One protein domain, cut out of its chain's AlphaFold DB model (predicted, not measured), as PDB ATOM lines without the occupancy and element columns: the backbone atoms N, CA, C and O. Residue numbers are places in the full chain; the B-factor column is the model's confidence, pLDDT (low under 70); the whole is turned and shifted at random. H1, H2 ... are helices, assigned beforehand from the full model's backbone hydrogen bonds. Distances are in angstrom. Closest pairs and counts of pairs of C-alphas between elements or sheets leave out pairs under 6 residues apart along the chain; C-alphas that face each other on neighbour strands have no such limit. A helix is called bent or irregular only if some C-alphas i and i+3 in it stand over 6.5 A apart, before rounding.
ATOM      1  N   ASN A  55     157.537 136.492 112.377       74.31
ATOM      2  CA  ASN A  55     158.586 135.643 111.828       74.31
ATOM      3  C   ASN A  55     159.920 135.789 112.590       74.31
ATOM      4  O   ASN A  55     160.946 135.286 112.146       74.31
ATOM      5  N   ASN A  56     159.928 136.470 113.742       78.88
ATOM      6  CA  ASN A  56     161.141 136.841 114.462       78.88
ATOM      7  C   ASN A  56     161.963 135.617 114.858       78.88
ATOM      8  O   ASN A  56     163.187 135.694 114.837       78.88
ATOM      9  N   LEU A  57     161.320 134.493 115.192       78.62
ATOM     10  CA  LEU A  57     162.031 133.261 115.531       78.62
ATOM     11  C   LEU A  57     162.802 132.727 114.319       78.62
ATOM     12  O   LEU A  57     163.999 132.464 114.414       78.62
ATOM     13  N   ALA A  58     162.142 132.631 113.163       81.19
ATOM     14  CA  ALA A  58     162.791 132.155 111.952       81.19
ATOM     15  C   ALA A  58     163.791 133.179 111.397       81.19
ATOM     16  O   ALA A  58     164.810 132.786 110.843       81.19
ATOM     17  N   GLU A  59     163.551 134.482 111.542       84.19
ATOM     18  CA  GLU A  59     164.495 135.541 111.159       84.19
ATOM     19  C   GLU A  59     165.740 135.526 112.042       84.19
ATOM     20  O   GLU A  59     166.855 135.561 111.522       84.19
ATOM     21  N   SER A  60     165.561 135.384 113.357       85.62
ATOM     22  CA  SER A  60     166.659 135.222 114.315       85.62
ATOM     23  C   SER A  60     167.469 133.973 114.002       85.62
ATOM     24  O   SER A  60     168.691 134.051 113.892       85.62
ATOM     25  N   TRP A  61     166.799 132.842 113.768       86.75
ATOM     26  CA  TRP A  61     167.451 131.600 113.362       86.75
ATOM     27  C   TRP A  61     168.215 131.768 112.045       86.75
ATOM     28  O   TRP A  61     169.404 131.473 111.973       86.75
ATOM     29  N   ASN A  62     167.570 132.322 111.016       88.38
ATOM     30  CA  ASN A  62     168.171 132.546 109.702       88.38
ATOM     31  C   ASN A  62     169.376 133.481 109.741       88.38
ATOM     32  O   ASN A  62     170.306 133.283 108.959       88.38
ATOM     33  N   SER A  63     169.339 134.488 110.612       89.94
ATOM     34  CA  SER A  63     170.464 135.378 110.881       89.94
ATOM     35  C   SER A  63     171.592 134.628 111.595       89.94
ATOM     36  O   SER A  63     172.749 134.723 111.196       89.94
ATOM     37  N   TRP A  64     171.259 133.801 112.588       88.50
ATOM     38  CA  TRP A  64     172.223 133.047 113.393       88.50
ATOM     39  C   TRP A  64     173.009 131.986 112.608       88.50
ATOM     40  O   TRP A  64     174.193 131.757 112.888       88.50
ATOM     41  N   ILE A  65     172.371 131.364 111.613       91.00
ATOM     42  CA  ILE A  65     173.003 130.372 110.728       91.00
ATOM     43  C   ILE A  65     173.484 130.966 109.400       91.00
ATOM     44  O   ILE A  65     173.932 130.216 108.541       91.00
ATOM     45  N   LYS A  66     173.361 132.285 109.192       91.00
ATOM     46  CA  LYS A  66     173.574 132.932 107.888       91.00
ATOM     47  C   LYS A  66     174.919 132.573 107.255       91.00
ATOM     48  O   LYS A  66     174.934 132.216 106.084       91.00
ATOM     49  N   ASP A  67     175.989 132.616 108.040       88.81
ATOM     50  CA  ASP A  67     177.359 132.385 107.564       88.81
ATOM     51  C   ASP A  67     177.678 130.897 107.345       88.81
ATOM     52  O   ASP A  67     178.697 130.561 106.756       88.81
ATOM     53  N   LEU A  68     176.801 129.995 107.801       89.00
ATOM     54  CA  LEU A  68     176.966 128.551 107.630       89.00
ATOM     55  C   LEU A  68     176.297 128.027 106.353       89.00
ATOM     56  O   LEU A  68     176.602 126.924 105.917       89.00
ATOM     57  N   LYS A  69     175.375 128.789 105.750       86.50
ATOM     58  CA  LYS A  69     174.482 128.301 104.678       86.50
ATOM     59  C   LYS A  69     175.196 127.870 103.398       86.50
ATOM     60  O   LYS A  69     174.621 127.100 102.635       86.50
ATOM     61  N   ASP A  70     176.402 128.377 103.171       90.69
ATOM     62  CA  ASP A  70     177.198 128.083 101.977       90.69
ATOM     63  C   ASP A  70     178.128 126.867 102.167       90.69
ATOM     64  O   ASP A  70     178.861 126.500 101.248       90.69
ATOM     65  N   LEU A  71     178.099 126.228 103.343       88.56
ATOM     66  CA  LEU A  71     178.877 125.025 103.624       88.56
ATOM     67  C   LEU A  71     178.283 123.780 102.933       88.56
ATOM     68  O   LEU A  71     177.061 123.677 102.773       88.56
ATOM     69  N   PRO A  72     179.129 122.798 102.566       94.06
ATOM     70  CA  PRO A  72     178.693 121.436 102.251       94.06
ATOM     71  C   PRO A  72     177.804 120.844 103.356       94.06
ATOM     72  O   PRO A  72     177.898 121.249 104.510       94.06
ATOM     73  N   VAL A  73     176.919 119.902 103.010       92.50
ATOM     74  CA  VAL A  73     175.869 119.394 103.922       92.50
ATOM     75  C   VAL A  73     176.449 118.802 105.210       92.50
ATOM     76  O   VAL A  73     175.914 119.052 106.289       92.50
ATOM     77  N   ASP A  74     177.545 118.061 105.095       90.75
ATOM     78  CA  ASP A  74     178.304 117.487 106.203       90.75
ATOM     79  C   ASP A  74     178.866 118.586 107.121       90.75
ATOM     80  O   ASP A  74     178.564 118.621 108.314       90.75
ATOM     81  N   ALA A  75     179.569 119.566 106.551       89.44
ATOM     82  CA  ALA A  75     180.131 120.688 107.302       89.44
ATOM     83  C   ALA A  75     179.057 121.609 107.918       89.44
ATOM     84  O   ALA A  75     179.241 122.144 109.012       89.44
ATOM     85  N   LEU A  76     177.914 121.790 107.248       91.12
ATOM     86  CA  LEU A  76     176.771 122.544 107.764       91.12
ATOM     87  C   LEU A  76     176.157 121.849 108.984       91.12
ATOM     88  O   LEU A  76     175.852 122.516 109.976       91.12
ATOM     89  N   ALA A  77     175.970 120.529 108.919       91.62
ATOM     90  CA  ALA A  77     175.420 119.749 110.022       91.62
ATOM     91  C   ALA A  77     176.333 119.816 111.255       91.62
ATOM     92  O   ALA A  77     175.849 120.092 112.357       91.62
ATOM     93  N   ASP A  78     177.646 119.669 111.063       92.69
ATOM     94  CA  ASP A  78     178.622 119.803 112.144       92.69
ATOM     95  C   ASP A  78     178.653 121.213 112.738       92.69
ATOM     96  O   ASP A  78     178.619 121.367 113.961       92.69
ATOM     97  N   ALA A  79     178.615 122.251 111.902       90.56
ATOM     98  CA  ALA A  79     178.603 123.630 112.375       90.56
ATOM     99  C   ALA A  79     177.321 123.982 113.155       90.56
ATOM    100  O   ALA A  79     177.369 124.716 114.148       90.56
ATOM    101  N   ILE A  80     176.159 123.453 112.747       92.25
ATOM    102  CA  ILE A  80     174.905 123.608 113.503       92.25
ATOM    103  C   ILE A  80     174.989 122.855 114.833       92.25
ATOM    104  O   ILE A  80     174.585 123.402 115.866       92.25
ATOM    105  N   ARG A  81     175.522 121.627 114.834       93.25
ATOM    106  CA  ARG A  81     175.713 120.824 116.049       93.25
ATOM    107  C   ARG A  81     176.616 121.543 117.048       93.25
ATOM    108  O   ARG A  81     176.216 121.715 118.197       93.25
ATOM    109  N   GLU A  82     177.780 122.026 116.619       92.81
ATOM    110  CA  GLU A  82     178.725 122.771 117.462       92.81
ATOM    111  C   GLU A  82     178.073 124.021 118.071       92.81
ATOM    112  O   GLU A  82     178.062 124.204 119.293       92.81
ATOM    113  N   LYS A  83     177.433 124.849 117.237       88.94
ATOM    114  CA  LYS A  83     176.704 126.042 117.691       88.94
ATOM    115  C   LYS A  83     175.613 125.716 118.714       88.94
ATOM    116  O   LYS A  83     175.407 126.474 119.665       88.94
ATOM    117  N   THR A  84     174.912 124.605 118.515       89.75
ATOM    118  CA  THR A  84     173.839 124.141 119.399       89.75
ATOM    119  C   THR A  84     174.400 123.679 120.743       89.75
ATOM    120  O   THR A  84     173.893 124.095 121.783       89.75
ATOM    121  N   LEU A  85     175.491 122.907 120.746       90.12
ATOM    122  CA  LEU A  85     176.172 122.467 121.969       90.12
ATOM    123  C   LEU A  85     176.677 123.651 122.805       90.12
ATOM    124  O   LEU A  85     176.440 123.691 124.011       90.12
ATOM    125  N   ILE A  86     177.267 124.670 122.172       88.25
ATOM    126  CA  ILE A  86     177.698 125.899 122.861       88.25
ATOM    127  C   ILE A  86     176.511 126.606 123.539       88.25
ATOM    128  O   ILE A  86     176.646 127.134 124.645       88.25
ATOM    129  N   LEU A  87     175.336 126.638 122.899       85.50
ATOM    130  CA  LEU A  87     174.127 127.205 123.507       85.50
ATOM    131  C   LEU A  87     173.629 126.377 124.694       85.50
ATOM    132  O   LEU A  87     173.221 126.960 125.702       85.50
ATOM    133  N   PHE A  88     173.656 125.048 124.593       85.12
ATOM    134  CA  PHE A  88     173.278 124.168 125.698       85.12
ATOM    135  C   PHE A  88     174.208 124.334 126.898       85.12
ATOM    136  O   PHE A  88     173.716 124.443 128.019       85.12
ATOM    137  N   GLU A  89     175.515 124.459 126.671       88.12
ATOM    138  CA  GLU A  89     176.480 124.670 127.750       88.12
ATOM    139  C   GLU A  89     176.287 126.031 128.431       88.12
ATOM    140  O   GLU A  89     176.192 126.116 129.655       88.12
ATOM    141  N   LYS A  90     176.080 127.099 127.648       84.56
ATOM    142  CA  LYS A  90     175.704 128.416 128.194       84.56
ATOM    143  C   LYS A  90     174.420 128.348 129.019       84.56
ATOM    144  O   LYS A  90     174.332 128.978 130.071       84.56
ATOM    145  N   ARG A  91     173.422 127.585 128.562       83.19
ATOM    146  CA  ARG A  91     172.159 127.386 129.283       83.19
ATOM    147  C   ARG A  91     172.364 126.589 130.573       83.19
ATOM    148  O   ARG A  91     171.723 126.915 131.567       83.19
ATOM    149  N   ARG A  92     173.247 125.587 130.578       88.31
ATOM    150  CA  ARG A  92     173.606 124.806 131.770       88.31
ATOM    151  C   ARG A  92     174.223 125.700 132.842       88.31
ATOM    152  O   ARG A  92     173.715 125.729 133.957       88.31
ATOM    153  N   ILE A  93     175.229 126.497 132.474       83.81
ATOM    154  CA  ILE A  93     175.866 127.471 133.373       83.81
ATOM    155  C   ILE A  93     174.838 128.495 133.863       83.81
ATOM    156  O   ILE A  93     174.724 128.732 135.058       83.81
ATOM    157  N   SER A  94     174.030 129.056 132.956       79.75
ATOM    158  CA  SER A  94     172.998 130.033 133.316       79.75
ATOM    159  C   SER A  94     171.964 129.492 134.303       79.75
ATOM    160  O   SER A  94     171.460 130.272 135.097       79.75
ATOM    161  N   ARG A  95     171.622 128.197 134.247       81.38
ATOM    162  CA  ARG A  95     170.708 127.560 135.210       81.38
ATOM    163  C   ARG A  95     171.361 127.306 136.568       81.38
ATOM    164  O   ARG A  95     170.650 127.230 137.557       81.38
ATOM    165  N   ALA A  96     172.683 127.144 136.601       83.88
ATOM    166  CA  ALA A  96     173.447 126.988 137.836       83.88
ATOM    167  C   ALA A  96     173.713 128.334 138.539       83.88
ATOM    168  O   ALA A  96     173.975 128.359 139.740       83.88
ATOM    169  N   LEU A  97     173.646 129.453 137.809       79.50
ATOM    170  CA  LEU A  97     173.713 130.797 138.379       79.50
ATOM    171  C   LEU A  97     172.390 131.128 139.084       79.50
ATOM    172  O   LEU A  97     171.387 131.421 138.439       79.50
ATOM    173  N   ASN A  98     172.408 131.102 140.415       76.25
ATOM    174  CA  ASN A  98     171.271 131.475 141.253       76.25
ATOM    175  C   ASN A  98     171.390 132.943 141.697       76.25
ATOM    176  O   ASN A  98     172.446 133.366 142.161       76.25
ATOM    177  N   GLY A  99     170.301 133.712 141.575       77.00
ATOM    178  CA  GLY A  99     170.206 135.098 142.056       77.00
ATOM    179  C   GLY A  99     169.752 136.110 140.998       77.00
ATOM    180  O   GLY A  99     169.870 135.889 139.793       77.00
TER     181      GLY A  99
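Overview. This is residues 55 to 99 of the 235 residues of an uncharacterized protein of Oryza meyeriana var. granulata (UniProt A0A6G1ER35). One long helix, H2, makes the long arm of an open, angular shape, and a much shorter helix, H1, is held away from it by a link that joins the start of H2. Residues 55 to 63, of which 56 to 63 belong to H1, stick out where the printed part begins, and residues 84 to 99, of which 84 to 96 belong to H2, stick out where the printed part ends. The printed part has 45 residues with two named helices, H1 then H2, and no named strand; the class is all helix. The whole is loose, with a radius of gyration of the C-alphas of 13.3 A, and flat, spanning 42 by 26 by 11 A.

Along the chain. Find C-alpha 73 at (175.869, 119.394, 103.922); from there H2 runs through residues 73 to 96, 34.8 A from first to last C-alpha, to C-alpha 96 at (173.447, 126.988, 137.836). Then look back to C-alpha 56 at (161.141, 136.841, 114.462), where H1 begins; it covers residues 56 to 64 and measures 11.8 A.

Arrangement. H2 and H1 are apart, with no C-alpha of the one within 8 A of the other. Between them look for a short link of 8 residues, 65 to 72. In both H1 and H2, each O i to N i+4 pair of the backbone is within hydrogen-bond range. Neither helix is bent.

Size, cuts and confidence. The two C-alphas farthest apart are those of Pro 72, just before H2, and Gly 99, 42.9 A apart. The first and last printed C-alphas, of Asn 55 and Gly 99, are 32.4 A apart. The printed part has no cut and no long link. In the B-factor column the mean pLDDT of the printed part is 86.8, and no printed residue is under 70.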